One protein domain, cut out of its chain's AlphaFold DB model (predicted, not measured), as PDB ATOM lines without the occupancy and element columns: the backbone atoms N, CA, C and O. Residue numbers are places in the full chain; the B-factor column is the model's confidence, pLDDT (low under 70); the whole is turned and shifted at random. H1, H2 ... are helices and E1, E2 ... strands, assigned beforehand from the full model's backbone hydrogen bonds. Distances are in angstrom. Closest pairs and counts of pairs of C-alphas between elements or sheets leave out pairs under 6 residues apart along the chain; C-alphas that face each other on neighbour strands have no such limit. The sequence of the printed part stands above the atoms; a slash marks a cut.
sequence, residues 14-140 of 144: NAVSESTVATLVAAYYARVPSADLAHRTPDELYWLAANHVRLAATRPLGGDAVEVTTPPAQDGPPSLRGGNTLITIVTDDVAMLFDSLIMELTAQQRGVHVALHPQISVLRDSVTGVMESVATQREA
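Overview. This is residues 14 to 140 of the 144 residues of an uncharacterized protein of Mycolicibacterium mucogenicum (UniProt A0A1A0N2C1). The long helix H3 runs through the middle of this domain, with the hairpin of E1 and E2 packed along its residues 48 to 57, H1 meeting its residues 45 to 49 crosswise, and a second small hairpin, E3 and E4, at its last end. H4 lies away from the other helices, and its residues 103 to 107 stick out. The 127 printed residues hold, in order, H1 H2 H3 E1 E2 H4 E3 E4 H5, a mixed class; both two-stranded sheets are antiparallel. The whole is compact, radius of gyration of the C-alphas 15.3 A, spanning 40 by 31 by 27 A.

Arrangement. Start at H1, residues 18 to 29: its residues 24 to 28 alone touch H3, residues 42 to 57, about perpendicular at 87 degrees, closest at the C-alphas of Val 25 and Ala 49, 6.3 A. H2, residues 34 to 37, is only just apart from H1, closest 8.2 A. Next, E1, residues 65 to 69, and E2, residues 86 to 90, form a hairpin, with N 65 and O 90 at 2.8 A. The closest C-alphas of H3 and E2 are Ala 56 and Val 90, 5.9 A. H4, residues 97 to 107, is apart from H3. In the hairpin of E3, residues 121 to 124, and E4, residues 131 to 135, N 123 and O 133 are 2.9 A apart. The closest C-alphas of H3 and E4 are Ala 57 and Met 131, 5.2 A. H5, residues 137 to 140, is close to H1 but not clearly touching, at Ala 27 and Gln 137, C-alphas 7.9 A apart. Every O i to N i+4 pair is within hydrogen-bond range in H1, H3 and H4; H2 and H5 are too short for one.

Along the chain. Find C-alpha 18 at (202.911, 414.697, 305.903); from there H1 runs 16.7 A. H3 starts at (208.973, 403.993, 311.842) and runs 22.3 A; H4 runs 15.2 A, E1 13.3 A and E2 13.2 A. H5 ends at (183.825, 412.234, 316.839).

Size, cuts and confidence. The farthest C-alphas, Ala 15 and Ala 107, are 43.6 A apart. The printed part has no cut; the links E1 to E2 and H4 to E3 are long. In this model pLDDT is under 70 at residues 14 to 19, 72 to 76 and 133 to 140.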
ATOM      1  N   ASN A  14     201.956 410.928 297.407       34.78
ATOM      2  CA  ASN A  14     202.328 412.182 296.743       34.78
ATOM      3  C   ASN A  14     201.208 413.246 296.674       34.78
ATOM      4  O   ASN A  14     201.466 414.335 296.172       34.78
ATOM      5  N   ALA A  15     199.986 412.951 297.133       45.47
ATOM      6  CA  ALA A  15     198.885 413.916 297.243       45.47
ATOM      7  C   ALA A  15     198.368 414.105 298.686       45.47
ATOM      8  O   ALA A  15     197.415 414.853 298.896       45.47
ATOM      9  N   VAL A  16     198.970 413.433 299.673       55.44
ATOM     10  CA  VAL A  16     198.564 413.483 301.084       55.44
ATOM     11  C   VAL A  16     199.648 414.219 301.866       55.44
ATOM     12  O   VAL A  16     200.824 413.886 301.745       55.44
ATOM     13  N   SER A  17     199.284 415.241 302.645       65.69
ATOM     14  CA  SER A  17     200.270 415.987 303.433       65.69
ATOM     15  C   SER A  17     200.911 415.102 304.506       65.69
ATOM     16  O   SER A  17     200.268 414.217 305.073       65.69
ATOM     17  N   GLU A  18     202.172 415.383 304.834       67.50
ATOM     18  CA  GLU A  18     202.911 414.697 305.903       67.50
ATOM     19  C   GLU A  18     202.164 414.751 307.247       67.50
ATOM     20  O   GLU A  18     202.101 413.758 307.969       67.50
ATOM     21  N   SER A  19     201.494 415.871 307.534       69.94
ATOM     22  CA  SER A  19     200.637 416.030 308.713       69.94
ATOM     23  C   SER A  19     199.475 415.032 308.748       69.94
ATOM     24  O   SER A  19     199.162 414.495 309.805       69.94
ATOM     25  N   THR A  20     198.851 414.745 307.606       70.25
ATOM     26  CA  THR A  20     197.738 413.790 307.514       70.25
ATOM     27  C   THR A  20     198.231 412.361 307.709       70.25
ATOM     28  O   THR A  20     197.588 411.577 308.404       70.25
ATOM     29  N   VAL A  21     199.407 412.031 307.163       73.12
ATOM     30  CA  VAL A  21     200.058 410.735 307.398       73.12
ATOM     31  C   VAL A  21     200.404 410.556 308.879       73.12
ATOM     32  O   VAL A  21     200.102 409.513 309.455       73.12
ATOM     33  N   ALA A  22     200.982 411.576 309.517       77.56
ATOM     34  CA  ALA A  22     201.319 411.538 310.936       77.56
ATOM     35  C   ALA A  22     200.074 411.357 311.820       77.56
ATOM     36  O   ALA A  22     200.072 410.512 312.715       77.56
ATOM     37  N   THR A  23     198.993 412.090 311.534       79.12
ATOM     38  CA  THR A  23     197.705 411.952 312.232       79.12
ATOM     39  C   THR A  23     197.127 410.548 312.083       79.12
ATOM     40  O   THR A  23     196.679 409.960 313.068       79.12
ATOM     41  N   LEU A  24     197.177 409.978 310.875       79.06
ATOM     42  CA  LEU A  24     196.712 408.619 310.620       79.06
ATOM     43  C   LEU A  24     197.493 407.590 311.443       79.06
ATOM     44  O   LEU A  24     196.890 406.757 312.117       79.06
ATOM     45  N   VAL A  25     198.827 407.642 311.394       85.38
ATOM     46  CA  VAL A  25     199.688 406.709 312.134       85.38
ATOM     47  C   VAL A  25     199.452 406.856 313.640       85.38
ATOM     48  O   VAL A  25     199.285 405.854 314.335       85.38
ATOM     49  N   ALA A  26     199.351 408.086 314.148       84.44
ATOM     50  CA  ALA A  26     199.053 408.338 315.555       84.44
ATOM     51  C   ALA A  26     197.694 407.751 315.975       84.44
ATOM     52  O   ALA A  26     197.610 407.088 317.006       84.44
ATOM     53  N   ALA A  27     196.645 407.933 315.168       84.12
ATOM     54  CA  ALA A  27     195.323 407.369 315.437       84.12
ATOM     55  C   ALA A  27     195.322 405.833 315.394       84.12
ATOM     56  O   ALA A  27     194.719 405.193 316.255       84.12
ATOM     57  N   TYR A  28     196.037 405.242 314.434       89.56
ATOM     58  CA  TYR A  28     196.145 403.793 314.266       89.56
ATOM     59  C   TYR A  28     196.759 403.107 315.494       89.56
ATOM     60  O   TYR A  28     196.287 402.057 315.930       89.56
ATOM     61  N   TYR A  29     197.786 403.722 316.083       91.31
ATOM     62  CA  TYR A  29     198.516 403.170 317.224       91.31
ATOM     63  C   TYR A  29     198.092 403.748 318.582       91.31
ATOM     64  O   TYR A  29     198.691 403.399 319.596       91.31
ATOM     65  N   ALA A  30     197.040 404.573 318.644       88.94
ATOM     66  CA  ALA A  30     196.639 405.317 319.847       88.94
ATOM     67  C   ALA A  30     196.364 404.450 321.090       88.94
ATOM     68  O   ALA A  30     196.409 404.946 322.214       88.94
ATOM     69  N   ARG A  31     196.056 403.163 320.900       87.19
ATOM     70  CA  ARG A  31     195.753 402.203 321.977       87.19
ATOM     71  C   ARG A  31     196.785 401.088 322.109       87.19
ATOM     72  O   ARG A  31     196.566 400.144 322.861       87.19
ATOM     73  N   VAL A  32     197.892 401.184 321.380       89.81
ATOM     74  CA  VAL A  32     198.986 400.220 321.469       89.81
ATOM     75  C   VAL A  32     199.957 400.695 322.553       89.81
ATOM     76  O   VAL A  32     200.387 401.851 322.508       89.81
ATOM     77  N   PRO A  33     200.308 399.848 323.537       89.00
ATOM     78  CA  PRO A  33     201.299 400.196 324.547       89.00
ATOM     79  C   PRO A  33     202.615 400.666 323.915       89.00
ATOM     80  O   PRO A  33     203.122 400.059 322.971       89.00
ATOM     81  N   SER A  34     203.217 401.725 324.462       87.12
ATOM     82  CA  SER A  34     204.475 402.276 323.938       87.12
ATOM     83  C   SER A  34     205.625 401.264 323.952       87.12
ATOM     84  O   SER A  34     206.471 401.298 323.062       87.12
ATOM     85  N   ALA A  35     205.628 400.339 324.919       87.69
ATOM     86  CA  ALA A  35     206.583 399.236 324.986       87.69
ATOM     87  C   ALA A  35     206.524 398.347 323.733       87.69
ATOM     88  O   ALA A  35     207.565 397.973 323.202       87.69
ATOM     89  N   ASP A  36     205.328 398.089 323.200       86.31
ATOM     90  CA  ASP A  36     205.172 397.303 321.978       86.31
ATOM     91  C   ASP A  36     205.654 398.098 320.758       86.31
ATOM     92  O   ASP A  36     206.288 397.552 319.854       86.31
ATOM     93  N   LEU A  37     205.401 399.408 320.717       88.12
ATOM     94  CA  LEU A  37     205.852 400.269 319.618       88.12
ATOM     95  C   LEU A  37     207.377 400.441 319.591       88.12
ATOM     96  O   LEU A  37     207.953 400.532 318.510       88.12
ATOM     97  N   ALA A  38     208.033 400.434 320.754       87.81
ATOM     98  CA  ALA A  38     209.475 400.645 320.884       87.81
ATOM     99  C   ALA A  38     210.324 399.592 320.149       87.81
ATOM    100  O   ALA A  38     211.475 399.857 319.803       87.81
ATOM    101  N   HIS A  39     209.763 398.409 319.890       86.62
ATOM    102  CA  HIS A  39     210.435 397.328 319.168       86.62
ATOM    103  C   HIS A  39     210.274 397.400 317.641       86.62
ATOM    104  O   HIS A  39     210.741 396.502 316.943       86.62
ATOM    105  N   ARG A  40     209.611 398.436 317.110       87.81
ATOM    106  CA  ARG A  40     209.286 398.568 315.682       87.81
ATOM    107  C   ARG A  40     209.937 399.800 315.075       87.81
ATOM    108  O   ARG A  40     210.086 400.832 315.727       87.81
ATOM    109  N   THR A  41     210.314 399.702 313.804       89.06
ATOM    110  CA  THR A  41     210.850 400.853 313.071       89.06
ATOM    111  C   THR A  41     209.713 401.774 312.604       89.06
ATOM    112  O   THR A  41     208.599 401.297 312.373       89.06
ATOM    113  N   PRO A  42     209.966 403.082 312.413       87.00
ATOM    114  CA  PRO A  42     208.973 403.993 311.842       87.00
ATOM    115  C   PRO A  42     208.419 403.514 310.492       87.00
ATOM    116  O   PRO A  42     207.210 403.564 310.278       87.00
ATOM    117  N   ASP A  43     209.281 402.976 309.625       84.50
ATOM    118  CA  ASP A  43     208.885 402.437 308.319       84.50
ATOM    119  C   ASP A  43     207.942 401.237 308.448       84.50
ATOM    120  O   ASP A  43     206.988 401.110 307.685       84.50
ATOM    121  N   GLU A  44     208.177 400.364 309.431       86.88
ATOM    122  CA  GLU A  44     207.302 399.227 309.708       86.88
ATOM    123  C   GLU A  44     205.929 399.681 310.208       86.88
ATOM    124  O   GLU A  44     204.905 399.196 309.721       86.88
ATOM    125  N   LEU A  45     205.902 400.622 311.155       88.81
ATOM    126  CA  LEU A  45     204.658 401.180 311.684       88.81
ATOM    127  C   LEU A  45     203.849 401.855 310.572       88.81
ATOM    128  O   LEU A  45     202.649 401.619 310.422       88.81
ATOM    129  N   TYR A  46     204.518 402.655 309.745       86.94
ATOM    130  CA  TYR A  46     203.895 403.282 308.591       86.94
ATOM    131  C   TYR A  46     203.351 402.239 307.606       86.94
ATOM    132  O   TYR A  46     202.198 402.336 307.188       86.94
ATOM    133  N   TRP A  47     204.147 401.223 307.259       87.00
ATOM    134  CA  TRP A  47     203.753 400.198 306.295       87.00
ATOM    135  C   TRP A  47     202.520 399.416 306.761       87.00
ATOM    136  O   TRP A  47     201.585 399.233 305.983       87.00
ATOM    137  N   LEU A  48     202.479 398.999 308.032       88.88
ATOM    138  CA  LEU A  48     201.348 398.260 308.601       88.88
ATOM    139  C   LEU A  48     200.066 399.103 308.595       88.88
ATOM    140  O   LEU A  48     199.022 398.629 308.140       88.88
ATOM    141  N   ALA A  49     200.151 400.359 309.043       89.31
ATOM    142  CA  ALA A  49     199.016 401.278 309.031       89.31
ATOM    143  C   ALA A  49     198.527 401.554 307.597       89.31
ATOM    144  O   ALA A  49     197.333 401.447 307.311       89.31
ATOM    145  N   ALA A  50     199.443 401.840 306.669       85.69
ATOM    146  CA  ALA A  50     199.119 402.107 305.271       85.69
ATOM    147  C   ALA A  50     198.497 400.886 304.572       85.69
ATOM    148  O   ALA A  50     197.543 401.047 303.806       85.69
ATOM    149  N   ASN A  51     198.985 399.670 304.852       87.19
ATOM    150  CA  ASN A  51     198.414 398.442 304.300       87.19
ATOM    151  C   ASN A  51     196.954 398.256 304.730       87.19
ATOM    152  O   ASN A  51     196.088 397.975 303.902       87.19
ATOM    153  N   HIS A  52     196.670 398.477 306.013       89.56
ATOM    154  CA  HIS A  52     195.322 398.356 306.553       89.56
ATOM    155  C   HIS A  52     194.375 399.421 305.980       89.56
ATOM    156  O   HIS A  52     193.266 399.104 305.552       89.56
ATOM    157  N   VAL A  53     194.828 400.671 305.866       85.81
ATOM    158  CA  VAL A  53     194.033 401.755 305.264       85.81
ATOM    159  C   VAL A  53     193.762 401.514 303.780       85.81
ATOM    160  O   VAL A  53     192.657 401.787 303.311       85.81
ATOM    161  N   ARG A  54     194.722 400.952 303.035       86.44
ATOM    162  CA  ARG A  54     194.501 400.547 301.640       86.44
ATOM    163  C   ARG A  54     193.364 399.528 301.534       86.44
ATOM    164  O   ARG A  54     192.510 399.693 300.667       86.44
ATOM    165  N   LEU A  55     193.329 398.517 302.407       88.19
ATOM    166  CA  LEU A  55     192.230 397.544 302.441       88.19
ATOM    167  C   LEU A  55     190.901 398.215 302.815       88.19
ATOM    168  O   LEU A  55     189.870 397.955 302.192       88.19
ATOM    169  N   ALA A  56     190.924 399.133 303.785       86.25
ATOM    170  CA  ALA A  56     189.738 399.876 304.199       86.25
ATOM    171  C   ALA A  56     189.165 400.735 303.061       86.25
ATOM    172  O   ALA A  56     187.942 400.836 302.927       86.25
ATOM    173  N   ALA A  57     190.016 401.311 302.210       83.31
ATOM    174  CA  ALA A  57     189.597 402.115 301.065       83.31
ATOM    175  C   ALA A  57     188.846 401.305 299.992       83.31
ATOM    176  O   ALA A  57     188.064 401.881 299.239       83.31
ATOM    177  N   THR A  58     189.051 399.984 299.930       81.50
ATOM    178  CA  THR A  58     188.393 399.085 298.966       81.50
ATOM    179  C   THR A  58     187.252 398.264 299.568       81.50
ATOM    180  O   THR A  58     186.680 397.426 298.875       81.50
ATOM    181  N   ARG A  59     186.928 398.468 300.851       86.25
ATOM    182  CA  ARG A  59     185.850 397.742 301.532       86.25
ATOM    183  C   ARG A  59     184.491 398.047 300.873       86.25
ATOM    184  O   ARG A  59     184.155 399.228 300.759       86.25
ATOM    185  N   PRO A  60     183.709 397.029 300.465       82.06
ATOM    186  CA  PRO A  60     182.375 397.235 299.904       82.06
ATOM    187  C   PRO A  60     181.393 397.753 300.964       82.06
ATOM    188  O   PRO A  60     181.521 397.448 302.151       82.06
ATOM    189  N   LEU A  61     180.386 398.519 300.533       81.12
ATOM    190  CA  LEU A  61     179.353 399.045 301.427       81.12
ATOM    191  C   LEU A  61     178.600 397.895 302.118       81.12
ATOM    192  O   LEU A  61     178.058 397.019 301.448       81.12
ATOM    193  N   GLY A  62     178.578 397.905 303.454       80.19
ATOM    194  CA  GLY A  62     177.894 396.895 304.273       80.19
ATOM    195  C   GLY A  62     178.518 395.492 304.254       80.19
ATOM    196  O   GLY A  62     177.899 394.562 304.762       80.19
ATOM    197  N   GLY A  63     179.707 395.316 303.666       87.06
ATOM    198  CA  GLY A  63     180.432 394.041 303.655       87.06
ATOM    199  C   GLY A  63     181.761 394.124 304.396       87.06
ATOM    200  O   GLY A  63     182.209 395.210 304.746       87.06
ATOM    201  N   ASP A  64     182.421 392.993 304.611       91.62
ATOM    202  CA  ASP A  64     183.751 392.932 305.226       91.62
ATOM    203  C   ASP A  64     184.856 392.876 304.166       91.62
ATOM    204  O   ASP A  64     184.640 392.428 303.039       91.62
ATOM    205  N   ALA A  65     186.059 393.320 304.525       91.56
ATOM    206  CA  ALA A  65     187.250 393.182 303.696       91.56
ATOM    207  C   ALA A  65     188.336 392.436 304.468       91.56
ATOM    208  O   ALA A  65     188.733 392.850 305.556       91.56
ATOM    209  N   VAL A  66     188.832 391.341 303.892       93.44
ATOM    210  CA  VAL A  66     189.877 390.507 304.490       93.44
ATOM    211  C   VAL A  66     190.982 390.295 303.471       93.44
ATOM    212  O   VAL A  66     190.722 389.921 302.330       93.44
ATOM    213  N   GLU A  67     192.221 390.510 303.894       93.00
ATOM    214  CA  GLU A  67     193.410 390.247 303.096       93.00
ATOM    215  C   GLU A  67     194.395 389.410 303.913       93.00
ATOM    216  O   GLU A  67     194.719 389.742 305.056       93.00
ATOM    217  N   VAL A  68     194.873 388.317 303.321       92.56
ATOM    218  CA  VAL A  68     195.856 387.418 303.928       92.56
ATOM    219  C   VAL A  68     197.098 387.427 303.057       92.56
ATOM    220  O   VAL A  68     197.038 387.058 301.887       92.56
ATOM    221  N   THR A  69     198.221 387.857 303.625       88.12
ATOM    222  CA  THR A  69     199.487 387.969 302.901       88.12
ATOM    223  C   THR A  69     200.612 387.341 303.705       88.12
ATOM    224  O   THR A  69     200.838 387.692 304.860       88.12
ATOM    225  N   THR A  70     201.368 386.456 303.067       86.56
ATOM    226  CA  THR A  70     202.632 385.926 303.590       86.56
ATOM    227  C   THR A  70     203.734 386.429 302.663       86.56
ATOM    228  O   THR A  70     204.017 385.777 301.654       86.56
ATOM    229  N   PRO A  71     204.292 387.632 302.897       72.88
ATOM    230  CA  PRO A  71     205.270 388.179 301.972       72.88
ATOM    231  C   PRO A  71     206.544 387.319 301.994       72.88
ATOM    232  O   PRO A  71     206.932 386.807 303.050       72.88
ATOM    233  N   PRO A  72     207.218 387.142 300.844       64.56
ATOM    234  CA  PRO A  72     208.528 386.504 300.820       64.56
ATOM    235  C   PRO A  72     209.508 387.309 301.687       64.56
ATOM    236  O   PRO A  72     209.359 388.519 301.860       64.56
ATOM    237  N   ALA A  73     210.524 386.638 302.239       59.31
ATOM    238  CA  ALA A  73     211.362 387.146 303.335       59.31
ATOM    239  C   ALA A  73     212.064 388.504 303.092       59.31
ATOM    240  O   ALA A  73     212.581 389.096 304.040       59.31
ATOM    241  N   GLN A  74     212.091 388.991 301.852       59.69
ATOM    242  CA  GLN A  74     212.776 390.208 301.417       59.69
ATOM    243  C   GLN A  74     211.846 391.385 301.064       59.69
ATOM    244  O   GLN A  74     212.323 392.516 301.057       59.69
ATOM    245  N   ASP A  75     210.542 391.156 300.860       66.31
ATOM    246  CA  ASP A  75     209.625 392.169 300.294       66.31
ATOM    247  C   ASP A  75     208.647 392.783 301.323       66.31
ATOM    248  O   ASP A  75     207.811 393.615 300.971       66.31
ATOM    249  N   GLY A  76     208.742 392.393 302.602       68.81
ATOM    250  CA  GLY A  76     207.878 392.869 303.693       68.81
ATOM    251  C   GLY A  76     208.616 393.600 304.829       68.81
ATOM    252  O   GLY A  76     209.855 393.566 304.904       68.81
ATOM    253  N   PRO A  77     207.871 394.246 305.751       78.50
ATOM    254  CA  PRO A  77     208.444 394.824 306.964       78.50
ATOM    255  C   PRO A  77     209.144 393.749 307.814       78.50
ATOM    256  O   PRO A  77     208.811 392.565 307.695       78.50
ATOM    257  N   PRO A  78     210.087 394.133 308.694       80.56
ATOM    258  CA  PRO A  78     210.836 393.205 309.542       80.56
ATOM    259  C   PRO A  78     209.980 392.152 310.259       80.56
ATOM    260  O   PRO A  78     210.355 390.982 310.254       80.56
ATOM    261  N   SER A  79     208.808 392.520 310.790       78.44
ATOM    262  CA  SER A  79     207.886 391.588 311.465       78.44
ATOM    263  C   SER A  79     207.307 390.480 310.586       78.44
ATOM    264  O   SER A  79     206.901 389.441 311.112       78.44
ATOM    265  N   LEU A  80     207.275 390.664 309.265       78.75
ATOM    266  CA  LEU A  80     206.792 389.651 308.323       78.75
ATOM    267  C   LEU A  80     207.917 388.815 307.702       78.75
ATOM    268  O   LEU A  80     207.656 387.830 307.010       78.75
ATOM    269  N   ARG A  81     209.182 389.162 307.969       79.31
ATOM    270  CA  ARG A  81     210.323 388.372 307.502       79.31
ATOM    271  C   ARG A  81     210.324 387.006 308.189       79.31
ATOM    272  O   ARG A  81     210.006 386.890 309.367       79.31
ATOM    273  N   GLY A  82     210.692 385.964 307.445       74.94
ATOM    274  CA  GLY A  82     210.753 384.595 307.971       74.94
ATOM    275  C   GLY A  82     209.466 383.774 307.825       74.94
ATOM    276  O   GLY A  82     209.374 382.709 308.422       74.94
ATOM    277  N   GLY A  83     208.500 384.223 307.013       80.12
ATOM    278  CA  GLY A  83     207.297 383.443 306.682       80.12
ATOM    279  C   GLY A  83     206.097 383.697 307.596       80.12
ATOM    280  O   GLY A  83     205.112 382.960 307.539       80.12
ATOM    281  N   ASN A  84     206.151 384.749 308.417       88.00
ATOM    282  CA  ASN A  84     204.994 385.200 309.180       88.00
ATOM    283  C   ASN A  84     203.882 385.674 308.234       88.00
ATOM    284  O   ASN A  84     204.129 386.315 307.212       88.00
ATOM    285  N   THR A  85     202.641 385.355 308.589       89.56
ATOM    286  CA  THR A  85     201.458 385.736 307.812       89.56
ATOM    287  C   THR A  85     200.792 386.949 308.443       89.56
ATOM    288  O   THR A  85     200.504 386.950 309.637       89.56
ATOM    289  N   LEU A  86     200.518 387.960 307.626       91.12
ATOM    290  CA  LEU A  86     199.672 389.088 307.978       91.12
ATOM    291  C   LEU A  86     198.231 388.782 307.581       91.12
ATOM    292  O   LEU A  86     197.946 388.526 306.411       91.12
ATOM    293  N   ILE A  87     197.323 388.871 308.546       92.75
ATOM    294  CA  ILE A  87     195.879 388.861 308.314       92.75
ATOM    295  C   ILE A  87     195.382 390.271 308.629       92.75
ATOM    296  O   ILE A  87     195.532 390.740 309.753       92.75
ATOM    297  N   THR A  88     194.834 390.957 307.630       92.56
ATOM    298  CA  THR A  88     194.264 392.302 307.775       92.56
ATOM    299  C   THR A  88     192.761 392.222 307.557       92.56
ATOM    300  O   THR A  88     192.319 391.653 306.560       92.56
ATOM    301  N   ILE A  89     191.976 392.755 308.494       93.00
ATOM    302  CA  ILE A  89     190.510 392.645 308.505       93.00
ATOM    303  C   ILE A  89     189.922 394.033 308.734       93.00
ATOM    304  O   ILE A  89     190.245 394.680 309.724       93.00
ATOM    305  N   VAL A  90     189.022 394.454 307.847       91.19
ATOM    306  CA  VAL A  90     188.209 395.664 307.991       91.19
ATOM    307  C   VAL A  90     186.746 395.256 307.979       91.19
ATOM    308  O   VAL A  90     186.244 394.713 306.997       91.19
ATOM    309  N   THR A  91     186.064 395.542 309.072       89.75
ATOM    310  CA  THR A  91     184.688 395.128 309.342       89.75
ATOM    311  C   THR A  91     184.021 396.180 310.222       89.75
ATOM    312  O   THR A  91     184.700 397.074 310.739       89.75
ATOM    313  N   ASP A  92     182.701 396.114 310.342       85.81
ATOM    314  CA  ASP A  92     181.986 396.912 311.335       85.81
ATOM    315  C   ASP A  92     182.230 396.353 312.742       85.81
ATOM    316  O   ASP A  92     182.641 395.206 312.915       85.81
ATOM    317  N   ASP A  93     182.011 397.178 313.766       81.94
ATOM    318  CA  ASP A  93     182.221 396.751 315.149       81.94
ATOM    319  C   ASP A  93     181.156 395.720 315.550       81.94
ATOM    320  O   ASP A  93     180.000 396.050 315.826       81.94
ATOM    321  N   VAL A  94     181.553 394.448 315.536       83.94
ATOM    322  CA  VAL A  94     180.735 393.314 315.963       83.94
ATOM    323  C   VAL A  94     181.267 392.807 317.298       83.94
ATOM    324  O   VAL A  94     182.449 392.479 317.443       83.94
ATOM    325  N   ALA A  95     180.370 392.699 318.278       85.62
ATOM    326  CA  ALA A  95     180.711 392.226 319.612       85.62
ATOM    327  C   ALA A  95     181.417 390.857 319.560       85.62
ATOM    328  O   ALA A  95     180.951 389.931 318.900       85.62
ATOM    329  N   MET A  96     182.524 390.729 320.303       87.50
ATOM    330  CA  MET A  96     183.293 389.484 320.480       87.50
ATOM    331  C   MET A  96     183.956 388.917 319.212       87.50
ATOM    332  O   MET A  96     184.506 387.814 319.254       87.50
ATOM    333  N   LEU A  97     183.955 389.647 318.089       89.19
ATOM    334  CA  LEU A  97     184.566 389.168 316.845       89.19
ATOM    335  C   LEU A  97     186.063 388.886 317.014       89.19
ATOM    336  O   LEU A  97     186.554 387.855 316.558       89.19
ATOM    337  N   PHE A  98     186.779 389.778 317.704       88.69
ATOM    338  CA  PHE A  98     188.205 389.594 317.958       88.69
ATOM    339  C   PHE A  98     188.494 388.319 318.743       88.69
ATOM    340  O   PHE A  98     189.298 387.496 318.311       88.69
ATOM    341  N   ASP A  99     187.809 388.135 319.868       90.56
ATOM    342  CA  ASP A  99     188.037 386.991 320.748       90.56
ATOM    343  C   ASP A  99     187.709 385.678 320.028       90.56
ATOM    344  O   ASP A  99     188.443 384.695 320.139       90.56
ATOM    345  N   SER A 100     186.658 385.689 319.203       93.50
ATOM    346  CA  SER A 100     186.265 384.551 318.368       93.50
ATOM    347  C   SER A 100     187.327 384.223 317.313       93.50
ATOM    348  O   SER A 100     187.645 383.053 317.102       93.50
ATOM    349  N   LEU A 101     187.925 385.241 316.687       92.19
ATOM    350  CA  LEU A 101     189.016 385.070 315.728       92.19
ATOM    351  C   LEU A 101     190.265 384.474 316.390       92.19
ATOM    352  O   LEU A 101     190.865 383.546 315.851       92.19
ATOM    353  N   ILE A 102     190.654 384.984 317.561       93.06
ATOM    354  CA  ILE A 102     191.803 384.458 318.311       93.06
ATOM    355  C   ILE A 102     191.557 383.004 318.723       93.06
ATOM    356  O   ILE A 102     192.453 382.166 318.586       93.06
ATOM    357  N   MET A 103     190.343 382.689 319.181       93.50
ATOM    358  CA  MET A 103     189.949 381.328 319.536       93.50
ATOM    359  C   MET A 103     190.051 380.380 318.334       93.50
ATOM    360  O   MET A 103     190.647 379.312 318.459       93.50
ATOM    361  N   GLU A 104     189.540 380.779 317.169       94.75
ATOM    362  CA  GLU A 104     189.593 379.966 315.948       94.75
ATOM    363  C   GLU A 104     191.036 379.741 315.465       94.75
ATOM    364  O   GLU A 104     191.433 378.612 315.178       94.75
ATOM    365  N   LEU A 105     191.871 380.788 315.442       94.12
ATOM    366  CA  LEU A 105     193.288 380.654 315.082       94.12
ATOM    367  C   LEU A 105     194.024 379.705 316.037       94.12
ATOM    368  O   LEU A 105     194.804 378.856 315.598       94.12
ATOM    369  N   THR A 106     193.723 379.796 317.332       93.38
ATOM    370  CA  THR A 106     194.284 378.905 318.354       93.38
ATOM    371  C   THR A 106     193.833 377.458 318.146       93.38
ATOM    372  O   THR A 106     194.660 376.549 318.213       93.38
ATOM    373  N   ALA A 107     192.550 377.231 317.841       95.44
ATOM    374  CA  ALA A 107     192.006 375.902 317.559       95.44
ATOM    375  C   ALA A 107     192.681 375.246 316.340       95.44
ATOM    376  O   ALA A 107     192.937 374.043 316.345       95.44
ATOM    377  N   GLN A 108     193.055 376.045 315.337       96.31
ATOM    378  CA  GLN A 108     193.837 375.602 314.178       96.31
ATOM    379  C   GLN A 108     195.351 375.501 314.433       96.31
ATOM    380  O   GLN A 108     196.115 375.298 313.489       96.31
ATOM    381  N   GLN A 109     195.808 375.663 315.679       94.75
ATOM    382  CA  GLN A 109     197.228 375.664 316.055       94.75
ATOM    383  C   GLN A 109     198.054 376.738 315.319       94.75
ATOM    384  O   GLN A 109     199.255 376.575 315.088       94.75
ATOM    385  N   ARG A 110     197.427 377.863 314.957       92.06
ATOM    386  CA  ARG A 110     198.088 379.021 314.343       92.06
ATOM    387  C   ARG A 110     198.405 380.048 315.424       92.06
ATOM    388  O   ARG A 110     197.523 380.750 315.908       92.06
ATOM    389  N   GLY A 111     199.680 380.138 315.798       89.94
ATOM    390  CA  GLY A 111     200.144 381.105 316.791       89.94
ATOM    391  C   GLY A 111     199.948 382.552 316.329       89.94
ATOM    392  O   GLY A 111     200.428 382.944 315.261       89.94
ATOM    393  N   VAL A 112     199.277 383.356 317.154       89.94
ATOM    394  CA  VAL A 112     199.167 384.806 316.959       89.94
ATOM    395  C   VAL A 112     200.358 385.472 317.635       89.94
ATOM    396  O   VAL A 112     200.471 385.474 318.856       89.94
ATOM    397  N   HIS A 113     201.262 386.025 316.831       87.94
ATOM    398  CA  HIS A 113     202.475 386.678 317.332       87.94
ATOM    399  C   HIS A 113     202.204 388.117 317.777       87.94
ATOM    400  O   HIS A 113     202.791 388.603 318.738       87.94
ATOM    401  N   VAL A 114     201.324 388.807 317.049       87.62
ATOM    402  CA  VAL A 114     200.929 390.194 317.286       87.62
ATOM    403  C   VAL A 114     199.485 390.348 316.826       87.62
ATOM    404  O   VAL A 114     199.142 389.903 315.731       87.62
ATOM    405  N   ALA A 115     198.664 391.025 317.624       89.06
ATOM    406  CA  ALA A 115     197.345 391.491 317.221       89.06
ATOM    407  C   ALA A 115     197.268 393.009 317.407       89.06
ATOM    408  O   ALA A 115     197.586 393.525 318.477       89.06
ATOM    409  N   LEU A 116     196.867 393.728 316.358       89.19
ATOM    410  CA  LEU A 116     196.653 395.174 316.390       89.19
ATOM    411  C   LEU A 116     195.180 395.444 316.116       89.19
ATOM    412  O   LEU A 116     194.672 395.026 315.079       89.19
ATOM    413  N   HIS A 117     194.512 396.132 317.042       87.50
ATOM    414  CA  HIS A 117     193.069 396.395 317.006       87.50
ATOM    415  C   HIS A 117     192.771 397.899 316.897       87.50
ATOM    416  O   HIS A 117     192.264 398.511 317.842       87.50
ATOM    417  N   PRO A 118     193.131 398.532 315.764       87.69
ATOM    418  CA  PRO A 118     192.849 399.941 315.550       87.69
ATOM    419  C   PRO A 118     191.335 400.146 315.401       87.69
ATOM    420  O   PRO A 118     190.693 399.532 314.555       87.69
ATOM    421  N   GLN A 119     190.761 401.040 316.207       82.38
ATOM    422  CA  GLN A 119     189.387 401.511 316.028       82.38
ATOM    423  C   GLN A 119     189.443 402.929 315.469       82.38
ATOM    424  O   GLN A 119     189.681 403.890 316.201       82.38
ATOM    425  N   ILE A 120     189.285 403.034 314.153       77.81
ATOM    426  CA  ILE A 120     189.421 404.283 313.407       77.81
ATOM    427  C   ILE A 120     188.064 404.634 312.804       77.81
ATOM    428  O   ILE A 120     187.430 403.798 312.163       77.81
ATOM    429  N   SER A 121     187.628 405.878 312.991       77.50
ATOM    430  CA  SER A 121     186.424 406.398 312.346       77.50
ATOM    431  C   SER A 121     186.763 406.854 310.930       77.50
ATOM    432  O   SER A 121     187.774 407.515 310.711       77.50
ATOM    433  N   VAL A 122     185.928 406.508 309.952       76.19
ATOM    434  CA  VAL A 122     186.121 406.911 308.554       76.19
ATOM    435  C   VAL A 122     184.840 407.504 307.999       76.19
ATOM    436  O   VAL A 122     183.754 406.986 308.263       76.19
ATOM    437  N   LEU A 123     184.971 408.571 307.216       78.81
ATOM    438  CA  LEU A 123     183.871 409.093 306.418       78.81
ATOM    439  C   LEU A 123     183.852 408.355 305.082       78.81
ATOM    440  O   LEU A 123     184.897 408.160 304.449       78.81
ATOM    441  N   ARG A 124     182.665 407.920 304.666       80.06
ATOM    442  CA  ARG A 124     182.448 407.234 303.394       80.06
ATOM    443  C   ARG A 124     181.315 407.899 302.640       80.06
ATOM    444  O   ARG A 124     180.314 408.277 303.246       80.06
ATOM    445  N   ASP A 125     181.455 407.945 301.324       80.69
ATOM    446  CA  ASP A 125     180.368 408.330 300.436       80.69
ATOM    447  C   ASP A 125     179.212 407.321 300.573       80.69
ATOM    448  O   ASP A 125     179.406 406.102 300.514       80.69
ATOM    449  N   SER A 126     177.997 407.828 300.781       79.75
ATOM    450  CA  SER A 126     176.820 407.016 301.116       79.75
ATOM    451  C   SER A 126     176.272 406.195 299.946       79.75
ATOM    452  O   SER A 126     175.479 405.280 300.164       79.75
ATOM    453  N   VAL A 127     176.688 406.502 298.714       79.12
ATOM    454  CA  VAL A 127     176.208 405.852 297.486       79.12
ATOM    455  C   VAL A 127     177.211 404.809 296.992       79.12
ATOM    456  O   VAL A 127     176.837 403.706 296.603       79.12
ATOM    457  N   THR A 128     178.495 405.153 297.002       75.56
ATOM    458  CA  THR A 128     179.600 404.364 296.448       75.56
ATOM    459  C   THR A 128     180.365 403.577 297.511       75.56
ATOM    460  O   THR A 128     181.060 402.621 297.170       75.56
ATOM    461  N   GLY A 129     180.265 403.957 298.792       73.69
ATOM    462  CA  GLY A 129     181.007 403.352 299.905       73.69
ATOM    463  C   GLY A 129     182.502 403.695 299.939       73.69
ATOM    464  O   GLY A 129     183.233 403.205 300.811       73.69
ATOM    465  N   VAL A 130     182.967 404.534 299.005       75.12
ATOM    466  CA  VAL A 130     184.367 404.956 298.903       75.12
ATOM    467  C   VAL A 130     184.746 405.768 300.138       75.12
ATOM    468  O   VAL A 130     184.010 406.653 300.564       75.12
ATOM    469  N   MET A 131     185.902 405.451 300.723       73.12
ATOM    470  CA  MET A 131     186.445 406.190 301.861       73.12
ATOM    471  C   MET A 131     186.917 407.577 301.420       73.12
ATOM    472  O   MET A 131     187.776 407.689 300.544       73.12
ATOM    473  N   GLU A 132     186.382 408.614 302.055       73.75
ATOM    474  CA  GLU A 132     186.706 410.014 301.771       73.75
ATOM    475  C   GLU A 132     187.774 410.547 302.725       73.75
ATOM    476  O   GLU A 132     188.715 411.218 302.303       73.75
ATOM    477  N   SER A 133     187.652 410.229 304.014       69.38
ATOM    478  CA  SER A 133     188.582 410.696 305.040       69.38
ATOM    479  C   SER A 133     188.641 409.756 306.243       69.38
ATOM    480  O   SER A 133     187.783 408.897 306.453       69.38
ATOM    481  N   VAL A 134     189.697 409.927 307.034       68.75
ATOM    482  CA  VAL A 134     189.894 409.262 308.320       68.75
ATOM    483  C   VAL A 134     189.708 410.315 309.406       68.75
ATOM    484  O   VAL A 134     190.448 411.294 309.431       68.75
ATOM    485  N   ALA A 135     188.731 410.112 310.285       64.81
ATOM    486  CA  ALA A 135     188.498 410.959 311.445       64.81
ATOM    487  C   ALA A 135     189.235 410.383 312.654       64.81
ATOM    488  O   ALA A 135     189.178 409.179 312.942       64.81
ATOM    489  N   THR A 136     189.911 411.248 313.404       56.34
ATOM    490  CA  THR A 136     190.420 410.839 314.713       56.34
ATOM    491  C   THR A 136     189.257 410.850 315.703       56.34
ATOM    492  O   THR A 136     188.417 411.742 315.671       56.34
ATOM    493  N   GLN A 137     189.182 409.879 316.618       49.75
ATOM    494  CA  GLN A 137     188.091 409.808 317.610       49.75
ATOM    495  C   GLN A 137     187.944 411.086 318.467       49.75
ATOM    496  O   GLN A 137     186.891 411.292 319.059       49.75
ATOM    497  N   ARG A 138     188.954 411.970 318.492       43.53
ATOM    498  CA  ARG A 138     188.891 413.282 319.155       43.53
ATOM    499  C   ARG A 138     187.920 414.263 318.481       43.53
ATOM    500  O   ARG A 138     187.466 415.182 319.144       43.53
ATOM    501  N   GLU A 139     187.611 414.062 317.201       38.91
ATOM    502  CA  GLU A 139     186.634 414.854 316.436       38.91
ATOM    503  C   GLU A 139     185.224 414.249 316.525       38.91
ATOM    504  O   GLU A 139     184.237 414.967 316.463       38.91
ATOM    505  N   ALA A 140     185.111 412.932 316.743       40.62
ATOM    506  CA  ALA A 140     183.825 412.234 316.839       40.62
ATOM    507  C   ALA A 140     183.099 412.437 318.186       40.62
ATOM    508  O   ALA A 140     181.915 412.130 318.298       40.62
TER     509      ALA A 140